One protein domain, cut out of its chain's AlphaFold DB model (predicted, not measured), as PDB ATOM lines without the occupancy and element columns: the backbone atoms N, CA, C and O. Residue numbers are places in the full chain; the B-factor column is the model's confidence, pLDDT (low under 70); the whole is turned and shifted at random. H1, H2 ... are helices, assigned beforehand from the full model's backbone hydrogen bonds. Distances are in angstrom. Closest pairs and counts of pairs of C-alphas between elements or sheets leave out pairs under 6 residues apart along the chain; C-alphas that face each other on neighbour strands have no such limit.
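What this domain is: This is residues 242 to 319 of the 564 residues of the protein "Thymidylate kinase" of Anaeromyxobacter sp. (strain Fw109-5) (UniProt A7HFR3). The longest helix, H1, stands at one end of a double row of short helices: H2, H4 and H6 lie side by side in one row, and H3 and H5 make the other. The chain zigzags between the rows, with H2, H4 and H6 running one way and H1, H3 and H5 nearly opposite. The printed part has 78 residues, with six named helices, H1 to H6 in chain order, and no named strand; its class is all helix. It is compact, with a radius of gyration of the C-alphas of 11.3 A and spans of 30 by 23 by 17 A.

Where its parts are: Find C-alpha 242 at (262.492, 100.057, 267.960); from there H1 runs 20.8 A to C-alpha 255 at (259.348, 95.011, 248.054). Next come H2, residues 257 to 263, 9.9 A; H3, 270 to 279, 14.3 A; H4, 284 to 290, 9.8 A; and H5, 297 to 306, 14.4 A. H6, 311 to 316, 8.7 A, ends at C-alpha 316 (238.569, 89.573, 262.345).

How they stand to each other: Look at residues 249 to 253, with which alone H1 touches H2; the closest C-alphas, of Ala 253 and Ala 260, are 5.4 A apart, and the two form a hairpin. H2 touches H4, the hub, the same way at a shallow tilt of 13 degrees, closest at the C-alphas of Ala 261 and Val 287, 5.4 A. H4 touches H6 at Ala 288 and Val 314, whose C-alphas are closest at 5.0 A. H3 touches H5, closest at the C-alphas of His 273 and Ala 298, 7.1 A. H1 and H6 are apart. Every O i to N i+4 pair is within hydrogen-bond range in H2 to H6; in H1, 8 of 10 are.

The domain as a whole: The C-alphas farthest apart, of Arg 244 and Pro 308, are 33.6 A apart. The printed part has no cut, no link is long, and no printed residue is under 70 in pLDDT.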
ATOM      1  N   ALA A 242     263.591  99.395 268.651       95.62
ATOM      2  CA  ALA A 242     262.492 100.057 267.960       95.62
ATOM      3  C   ALA A 242     262.952 100.768 266.677       95.62
ATOM      4  O   ALA A 242     262.354 100.584 265.616       95.62
ATOM      5  N   ALA A 243     264.046 101.537 266.740       95.31
ATOM      6  CA  ALA A 243     264.611 102.219 265.576       95.31
ATOM      7  C   ALA A 243     265.044 101.234 264.476       95.31
ATOM      8  O   ALA A 243     264.677 101.403 263.314       95.31
ATOM      9  N   ARG A 244     265.761 100.161 264.844       94.69
ATOM     10  CA  ARG A 244     266.166  99.094 263.914       94.69
ATOM     11  C   ARG A 244     264.964  98.394 263.291       94.69
ATOM     12  O   ARG A 244     264.971  98.129 262.093       94.69
ATOM     13  N   PHE A 245     263.942  98.089 264.092       96.38
ATOM     14  CA  PHE A 245     262.724  97.455 263.601       96.38
ATOM     15  C   PHE A 245     262.017  98.346 262.580       96.38
ATOM     16  O   PHE A 245     261.725  97.885 261.481       96.38
ATOM     17  N   ARG A 246     261.802  99.628 262.893       96.56
ATOM     18  CA  ARG A 246     261.151 100.568 261.968       96.56
ATOM     19  C   ARG A 246     261.939 100.756 260.673       96.56
ATOM     20  O   ARG A 246     261.331 100.747 259.610       96.56
ATOM     21  N   ALA A 247     263.269 100.839 260.740       94.69
ATOM     22  CA  ALA A 247     264.112 100.881 259.544       94.69
ATOM     23  C   ALA A 247     263.949  99.616 258.682       94.69
ATOM     24  O   ALA A 247     263.803  99.709 257.465       94.69
ATOM     25  N   ALA A 248     263.902  98.436 259.311       93.31
ATOM     26  CA  ALA A 248     263.676  97.178 258.605       93.31
ATOM     27  C   ALA A 248     262.274  97.096 257.973       93.31
ATOM     28  O   ALA A 248     262.145  96.601 256.857       93.31
ATOM     29  N   ILE A 249     261.234  97.601 258.650       95.62
ATOM     30  CA  ILE A 249     259.880  97.699 258.084       95.62
ATOM     31  C   ILE A 249     259.843  98.667 256.904       95.62
ATOM     32  O   ILE A 249     259.231  98.335 255.896       95.62
ATOM     33  N   GLY A 250     260.519  99.815 257.000       94.06
ATOM     34  CA  GLY A 250     260.626 100.777 255.902       94.06
ATOM     35  C   GLY A 250     261.266 100.164 254.656       94.06
ATOM     36  O   GLY A 250     260.681 100.229 253.585       94.06
ATOM     37  N   ALA A 251     262.407  99.485 254.807       91.00
ATOM     38  CA  ALA A 251     263.063  98.801 253.689       91.00
ATOM     39  C   ALA A 251     262.189  97.684 253.092       91.00
ATOM     40  O   ALA A 251     262.094  97.541 251.878       91.00
ATOM     41  N   LEU A 252     261.513  96.905 253.943       91.62
ATOM     42  CA  LEU A 252     260.647  95.813 253.500       91.62
ATOM     43  C   LEU A 252     259.362  96.305 252.819       91.62
ATOM     44  O   LEU A 252     258.798  95.586 252.001       91.62
ATOM     45  N   ALA A 253     258.871  97.493 253.171       93.62
ATOM     46  CA  ALA A 253     257.625  98.035 252.645       93.62
ATOM     47  C   ALA A 253     257.677  98.309 251.137       93.62
ATOM     48  O   ALA A 253     256.620  98.332 250.510       93.62
ATOM     49  N   GLU A 254     258.859  98.503 250.556       89.38
ATOM     50  CA  GLU A 254     259.024  98.695 249.112       89.38
ATOM     51  C   GLU A 254     258.763  97.392 248.345       89.38
ATOM     52  O   GLU A 254     257.924  97.364 247.445       89.38
ATOM     53  N   ASP A 255     259.388  96.291 248.774       87.38
ATOM     54  CA  ASP A 255     259.348  95.011 248.054       87.38
ATOM     55  C   ASP A 255     258.236  94.057 248.530       87.38
ATOM     56  O   ASP A 255     257.661  93.299 247.746       87.38
ATOM     57  N   GLU A 256     257.921  94.054 249.830       92.75
ATOM     58  CA  GLU A 256     256.955  93.148 250.464       92.75
ATOM     59  C   GLU A 256     255.979  93.906 251.398       92.75
ATOM     60  O   GLU A 256     255.901  93.603 252.599       92.75
ATOM     61  N   PRO A 257     255.162  94.853 250.881       95.50
ATOM     62  CA  PRO A 257     254.264  95.682 251.698       95.50
ATOM     63  C   PRO A 257     253.285  94.865 252.554       95.50
ATOM     64  O   PRO A 257     252.986  95.234 253.690       95.50
ATOM     65  N   HIS A 258     252.831  93.709 252.060       97.06
ATOM     66  CA  HIS A 258     251.971  92.809 252.832       97.06
ATOM     67  C   HIS A 258     252.685  92.221 254.054       97.06
ATOM     68  O   HIS A 258     252.116  92.153 255.144       97.06
ATOM     69  N   LEU A 259     253.944  91.800 253.902       96.00
ATOM     70  CA  LEU A 259     254.714  91.263 255.017       96.00
ATOM     71  C   LEU A 259     255.062  92.361 256.024       96.00
ATOM     72  O   LEU A 259     254.964  92.121 257.227       96.00
ATOM     73  N   ALA A 260     255.396  93.562 255.542       97.25
ATOM     74  CA  ALA A 260     255.614  94.740 256.375       97.25
ATOM     75  C   ALA A 260     254.380  95.053 257.243       97.25
ATOM     76  O   ALA A 260     254.500  95.139 258.466       97.25
ATOM     77  N   ALA A 261     253.183  95.103 256.643       98.19
ATOM     78  CA  ALA A 261     251.929  95.315 257.372       98.19
ATOM     79  C   ALA A 261     251.678  94.208 258.408       98.19
ATOM     80  O   ALA A 261     251.332  94.478 259.556       98.19
ATOM     81  N   PHE A 262     251.923  92.948 258.037       97.69
ATOM     82  CA  PHE A 262     251.740  91.820 258.945       97.69
ATOM     83  C   PHE A 262     252.707  91.841 260.138       97.69
ATOM     84  O   PHE A 262     252.324  91.485 261.253       97.69
ATOM     85  N   LEU A 263     253.959  92.260 259.947       97.38
ATOM     86  CA  LEU A 263     254.957  92.316 261.021       97.38
ATOM     87  C   LEU A 263     254.603  93.334 262.113       97.38
ATOM     88  O   LEU A 263     254.997  93.132 263.266       97.38
ATOM     89  N   LEU A 264     253.802  94.352 261.785       97.88
ATOM     90  CA  LEU A 264     253.262  95.317 262.744       97.88
ATOM     91  C   LEU A 264     252.185  94.715 263.663       97.88
ATOM     92  O   LEU A 264     251.798  95.370 264.620       97.88
ATOM     93  N   SER A 265     251.703  93.487 263.435       96.75
ATOM     94  CA  SER A 265     250.553  92.919 264.166       96.75
ATOM     95  C   SER A 265     250.627  93.098 265.686       96.75
ATOM     96  O   SER A 265     251.570  92.627 266.320       96.75
ATOM     97  N   GLY A 266     249.635  93.765 266.274       95.31
ATOM     98  CA  GLY A 266     249.503  93.985 267.712       95.31
ATOM     99  C   GLY A 266     250.672  94.728 268.367       95.31
ATOM    100  O   GLY A 266     250.922  94.509 269.553       95.31
ATOM    101  N   ILE A 267     251.442  95.523 267.615       96.75
ATOM    102  CA  ILE A 267     252.436  96.455 268.167       96.75
ATOM    103  C   ILE A 267     251.762  97.828 268.330       96.75
ATOM    104  O   ILE A 267     251.362  98.405 267.312       96.75
ATOM    105  N   PRO A 268     251.586  98.335 269.561       95.62
ATOM    106  CA  PRO A 268     250.992  99.649 269.789       95.62
ATOM    107  C   PRO A 268     251.989 100.774 269.487       95.62
ATOM    108  O   PRO A 268     253.181 100.517 269.318       95.62
ATOM    109  N   GLY A 269     251.500 102.014 269.476       94.38
ATOM    110  CA  GLY A 269     252.325 103.219 269.378       94.38
ATOM    111  C   GLY A 269     252.001 104.078 268.160       94.38
ATOM    112  O   GLY A 269     251.698 103.574 267.076       94.38
ATOM    113  N   ALA A 270     252.084 105.400 268.332       95.06
ATOM    114  CA  ALA A 270     251.832 106.358 267.255       95.06
ATOM    115  C   ALA A 270     252.753 106.161 266.027       95.06
ATOM    116  O   ALA A 270     252.234 106.178 264.908       95.06
ATOM    117  N   PRO A 271     254.075 105.907 266.174       96.19
ATOM    118  CA  PRO A 271     254.939 105.629 265.023       96.19
ATOM    119  C   PRO A 271     254.507 104.379 264.243       96.19
ATOM    120  O   PRO A 271     254.522 104.365 263.013       96.19
ATOM    121  N   GLU A 272     254.094 103.326 264.944       97.56
ATOM    122  CA  GLU A 272     253.644 102.072 264.345       97.56
ATOM    123  C   GLU A 272     252.289 102.229 263.640       97.56
ATOM    124  O   GLU A 272     252.088 101.666 262.561       97.56
ATOM    125  N   HIS A 273     251.383 103.045 264.184       97.94
ATOM    126  CA  HIS A 273     250.128 103.414 263.518       97.94
ATOM    127  C   HIS A 273     250.350 104.264 262.263       97.94
ATOM    128  O   HIS A 273     249.674 104.044 261.260       97.94
ATOM    129  N   ALA A 274     251.337 105.165 262.259       97.69
ATOM    130  CA  ALA A 274     251.711 105.914 261.057       97.69
ATOM    131  C   ALA A 274     252.220 104.984 259.937       97.69
ATOM    132  O   ALA A 274     251.832 105.134 258.777       97.69
ATOM    133  N   LEU A 275     253.019 103.966 260.284       97.94
ATOM    134  CA  LEU A 275     253.452 102.938 259.327       97.94
ATOM    135  C   LEU A 275     252.266 102.133 258.775       97.94
ATOM    136  O   LEU A 275     252.201 101.885 257.572       97.94
ATOM    137  N   ARG A 276     251.303 101.756 259.630       98.12
ATOM    138  CA  ARG A 276     250.059 101.098 259.195       98.12
ATOM    139  C   ARG A 276     249.276 101.956 258.207       98.12
ATOM    140  O   ARG A 276     248.874 101.447 257.166       98.12
ATOM    141  N   ALA A 277     249.100 103.242 258.509       98.06
ATOM    142  CA  ALA A 277     248.398 104.178 257.639       98.06
ATOM    143  C   ALA A 277     249.070 104.287 256.257       98.06
ATOM    144  O   ALA A 277     248.390 104.203 255.240       98.06
ATOM    145  N   GLY A 278     250.405 104.373 256.205       97.81
ATOM    146  CA  GLY A 278     251.155 104.408 254.942       97.81
ATOM    147  C   GLY A 278     251.091 103.104 254.130       97.81
ATOM    148  O   GLY A 278     251.221 103.123 252.905       97.81
ATOM    149  N   LEU A 279     250.874 101.963 254.790       98.25
ATOM    150  CA  LEU A 279     250.730 100.654 254.142       98.25
ATOM    151  C   LEU A 279     249.290 100.340 253.720       98.25
ATOM    152  O   LEU A 279     249.096  99.468 252.871       98.25
ATOM    153  N   ALA A 280     248.295 101.033 254.279       98.06
ATOM    154  CA  ALA A 280     246.880 100.773 254.026       98.06
ATOM    155  C   ALA A 280     246.507 100.781 252.534       98.06
ATOM    156  O   ALA A 280     245.908  99.797 252.111       98.06
ATOM    157  N   PRO A 281     246.949 101.739 251.694       97.56
ATOM    158  CA  PRO A 281     246.594 101.738 250.269       97.56
ATOM    159  C   PRO A 281     247.112 100.531 249.471       97.56
ATOM    160  O   PRO A 281     246.581 100.201 248.418       97.56
ATOM    161  N   ARG A 282     248.185  99.879 249.940       97.00
ATOM    162  CA  ARG A 282     248.808  98.727 249.261       97.00
ATOM    163  C   ARG A 282     248.442  97.399 249.912       97.00
ATOM    164  O   ARG A 282     248.620  96.345 249.311       97.00
ATOM    165  N   SER A 283     247.990  97.420 251.164       97.75
ATOM    166  CA  SER A 283     247.763  96.208 251.945       97.75
ATOM    167  C   SER A 283     246.648  96.352 252.994       97.75
ATOM    168  O   SER A 283     246.859  95.981 254.158       97.75
ATOM    169  N   PRO A 284     245.448  96.807 252.603       97.88
ATOM    170  CA  PRO A 284     244.386  97.201 253.534       97.88
ATOM    171  C   PRO A 284     243.955  96.035 254.429       97.88
ATOM    172  O   PRO A 284     243.904  96.160 255.653       97.88
ATOM    173  N   ARG A 285     243.799  94.843 253.838       97.56
ATOM    174  CA  ARG A 285     243.446  93.600 254.543       97.56
ATOM    175  C   ARG A 285     244.420  93.267 255.672       97.56
ATOM    176  O   ARG A 285     244.009  92.952 256.784       97.56
ATOM    177  N   LEU A 286     245.729  93.341 255.413       98.00
ATOM    178  CA  LEU A 286     246.722  92.976 256.432       98.00
ATOM    179  C   LEU A 286     246.917  94.087 257.458       98.00
ATOM    180  O   LEU A 286     247.215  93.774 258.608       98.00
ATOM    181  N   VAL A 287     246.707  95.351 257.079       98.50
ATOM    182  CA  VAL A 287     246.678  96.455 258.041       98.50
ATOM    183  C   VAL A 287     245.522  96.267 259.021       98.50
ATOM    184  O   VAL A 287     245.781  96.283 260.223       98.50
ATOM    185  N   ALA A 288     244.307  95.978 258.545       98.12
ATOM    186  CA  ALA A 288     243.148  95.708 259.400       98.12
ATOM    187  C   ALA A 288     243.420  94.562 260.394       98.12
ATOM    188  O   ALA A 288     243.262  94.729 261.603       98.12
ATOM    189  N   ARG A 289     243.961  93.432 259.912       96.62
ATOM    190  CA  ARG A 289     244.352  92.297 260.771       96.62
ATOM    191  C   ARG A 289     245.486  92.618 261.740       96.62
ATOM    192  O   ARG A 289     245.568  92.011 262.803       96.62
ATOM    193  N   SER A 290     246.378  93.542 261.384       97.44
ATOM    194  CA  SER A 290     247.506  93.919 262.239       97.44
ATOM    195  C   SER A 290     247.088  94.714 263.482       97.44
ATOM    196  O   SER A 290     247.914  94.911 264.374       97.44
ATOM    197  N   LEU A 291     245.842  95.189 263.538       97.50
ATOM    198  CA  LEU A 291     245.299  95.935 264.671       97.50
ATOM    199  C   LEU A 291     244.809  95.018 265.804       97.50
ATOM    200  O   LEU A 291     244.485  95.516 266.875       97.50
ATOM    201  N   ASP A 292     244.798  93.698 265.598       94.12
ATOM    202  CA  ASP A 292     244.414  92.704 266.607       94.12
ATOM    203  C   ASP A 292     245.110  92.937 267.964       94.12
ATOM    204  O   ASP A 292     246.333  93.117 268.043       94.12
ATOM    205  N   GLY A 293     244.305  92.961 269.028       92.31
ATOM    206  CA  GLY A 293     244.728  93.261 270.398       92.31
ATOM    207  C   GLY A 293     245.035  94.735 270.701       92.31
ATOM    208  O   GLY A 293     245.578  95.014 271.769       92.31
ATOM    209  N   LEU A 294     244.739  95.672 269.792       94.62
ATOM    210  CA  LEU A 294     244.893  97.117 270.011       94.62
ATOM    211  C   LEU A 294     243.526  97.795 270.158       94.62
ATOM    212  O   LEU A 294     242.753  97.836 269.197       94.62
ATOM    213  N   GLY A 295     243.266  98.347 271.344       93.12
ATOM    214  CA  GLY A 295     242.033  99.067 271.689       93.12
ATOM    215  C   GLY A 295     242.190 100.589 271.777       93.12
ATOM    216  O   GLY A 295     241.286 101.272 272.242       93.12
ATOM    217  N   ASP A 296     243.338 101.141 271.375       93.00
ATOM    218  CA  ASP A 296     243.569 102.585 271.443       93.00
ATOM    219  C   ASP A 296     242.773 103.366 270.366       93.00
ATOM    220  O   ASP A 296     242.419 102.807 269.318       93.00
ATOM    221  N   PRO A 297     242.500 104.674 270.572       94.88
ATOM    222  CA  PRO A 297     241.699 105.468 269.638       94.88
ATOM    223  C   PRO A 297     242.234 105.500 268.200       94.88
ATOM    224  O   PRO A 297     241.442 105.526 267.253       94.88
ATOM    225  N   ALA A 298     243.559 105.470 268.010       95.94
ATOM    226  CA  ALA A 298     244.163 105.481 266.679       95.94
ATOM    227  C   ALA A 298     243.933 104.148 265.949       95.94
ATOM    228  O   ALA A 298     243.631 104.145 264.753       95.94
ATOM    229  N   ALA A 299     243.980 103.022 266.669       97.19
ATOM    230  CA  ALA A 299     243.609 101.720 266.123       97.19
ATOM    231  C   ALA A 299     242.144 101.698 265.647       97.19
ATOM    232  O   ALA A 299     241.867 101.275 264.523       97.19
ATOM    233  N   PHE A 300     241.200 102.205 266.448       98.06
ATOM    234  CA  PHE A 300     239.790 102.288 266.043       98.06
ATOM    235  C   PHE A 300     239.539 103.265 264.888       98.06
ATOM    236  O   PHE A 300     238.695 102.990 264.033       98.06
ATOM    237  N   ALA A 301     240.277 104.374 264.814       97.81
ATOM    238  CA  ALA A 301     240.212 105.285 263.672       97.81
ATOM    239  C   ALA A 301     240.635 104.587 262.368       97.81
ATOM    240  O   ALA A 301     239.923 104.683 261.367       97.81
ATOM    241  N   LEU A 302     241.729 103.816 262.393       98.00
ATOM    242  CA  LEU A 302     242.164 103.020 261.240       98.00
ATOM    243  C   LEU A 302     241.149 101.932 260.865       98.00
ATOM    244  O   LEU A 302     240.872 101.754 259.682       98.00
ATOM    245  N   ARG A 303     240.552 101.237 261.845       98.44
ATOM    246  CA  ARG A 303     239.482 100.255 261.579       98.44
ATOM    247  C   ARG A 303     238.301 100.888 260.851       98.44
ATOM    248  O   ARG A 303     237.863 100.343 259.845       98.44
ATOM    249  N   ARG A 304     237.824 102.049 261.314       98.38
ATOM    250  CA  ARG A 304     236.725 102.785 260.665       98.38
ATOM    251  C   ARG A 304     237.076 103.229 259.246       98.38
ATOM    252  O   ARG A 304     236.237 103.116 258.365       98.38
ATOM    253  N   ALA A 305     238.308 103.682 259.016       98.25
ATOM    254  CA  ALA A 305     238.764 104.071 257.682       98.25
ATOM    255  C   ALA A 305     238.830 102.885 256.701       98.25
ATOM    256  O   ALA A 305     238.571 103.059 255.516       98.25
ATOM    257  N   LEU A 306     239.163 101.688 257.193       98.38
ATOM    258  CA  LEU A 306     239.287 100.465 256.390       98.38
ATOM    259  C   LEU A 306     237.970  99.697 256.225       98.38
ATOM    260  O   LEU A 306     237.870  98.852 255.336       98.38
ATOM    261  N   ALA A 307     236.977  99.967 257.072       98.25
ATOM    262  CA  ALA A 307     235.714  99.239 257.107       98.25
ATOM    263  C   ALA A 307     234.983  99.185 255.749       98.25
ATOM    264  O   ALA A 307     234.568  98.088 255.391       98.25
ATOM    265  N   PRO A 308     234.907 100.270 254.947       97.75
ATOM    266  CA  PRO A 308     234.237 100.220 253.645       97.75
ATOM    267  C   PRO A 308     234.940  99.346 252.595       97.75
ATOM    268  O   PRO A 308     234.321  98.958 251.610       97.75
ATOM    269  N   GLU A 309     236.242  99.077 252.752       97.50
ATOM    270  CA  GLU A 309     237.033  98.325 251.768       97.50
ATOM    271  C   GLU A 309     237.213  96.858 252.173       97.50
ATOM    272  O   GLU A 309     237.162  95.956 251.337       97.50
ATOM    273  N   VAL A 310     237.464  96.608 253.462       97.62
ATOM    274  CA  VAL A 310     237.855  95.288 253.979       97.62
ATOM    275  C   VAL A 310     237.088  94.915 255.262       97.62
ATOM    276  O   VAL A 310     237.712  94.590 256.279       97.62
ATOM    277  N   PRO A 311     235.739  94.920 255.244       97.94
ATOM    278  CA  PRO A 311     234.901  94.773 256.441       97.94
ATOM    279  C   PRO A 311     235.168  93.468 257.205       97.94
ATOM    280  O   PRO A 311     235.332  93.471 258.427       97.94
ATOM    281  N   GLU A 312     235.325  92.350 256.491       96.81
ATOM    282  CA  GLU A 312     235.639  91.048 257.093       96.81
ATOM    283  C   GLU A 312     236.984  91.065 257.845       96.81
ATOM    284  O   GLU A 312     237.113  90.504 258.936       96.81
ATOM    285  N   ASP A 313     238.004  91.714 257.276       97.50
ATOM    286  CA  ASP A 313     239.331  91.790 257.885       97.50
ATOM    287  C   ASP A 313     239.372  92.772 259.064       97.50
ATOM    288  O   ASP A 313     240.125  92.533 260.011       97.50
ATOM    289  N   VAL A 314     238.542  93.824 259.047       98.44
ATOM    290  CA  VAL A 314     238.326  94.708 260.202       98.44
ATOM    291  C   VAL A 314     237.719  93.927 261.362       98.44
ATOM    292  O   VAL A 314     238.288  93.944 262.454       98.44
ATOM    293  N   LEU A 315     236.635  93.183 261.121       97.81
ATOM    294  CA  LEU A 315     235.964  92.376 262.145       97.81
ATOM    295  C   LEU A 315     236.886  91.308 262.728       97.81
ATOM    296  O   LEU A 315     237.035  91.194 263.941       97.81
ATOM    297  N   ARG A 316     237.597  90.568 261.875       95.00
ATOM    298  CA  ARG A 316     238.569  89.573 262.345       95.00
ATOM    299  C   ARG A 316     239.781  90.203 263.049       95.00
ATOM    300  O   ARG A 316     240.470  89.501 263.783       95.00
ATOM    301  N   GLY A 317     240.063  91.488 262.823       95.19
ATOM    302  CA  GLY A 317     241.067  92.279 263.544       95.19
ATOM    303  C   GLY A 317     240.573  92.888 264.867       95.19
ATOM    304  O   GLY A 317     241.358  93.545 265.555       95.19
ATOM    305  N   LEU A 318     239.293  92.715 265.226       96.12
ATOM    306  CA  LEU A 318     238.776  92.995 266.573       96.12
ATOM    307  C   LEU A 318     239.046  91.831 267.538       96.12
ATOM    308  O   LEU A 318     239.113  92.043 268.745       96.12
ATOM    309  N   GLY A 319     239.204  90.609 267.020       92.56
ATOM    310  CA  GLY A 319     239.322  89.413 267.852       92.56
ATOM    311  C   GLY A 319     238.078  89.229 268.727       92.56
ATOM    312  O   GLY A 319     236.955  89.394 268.250       92.56
TER     313      GLY A 319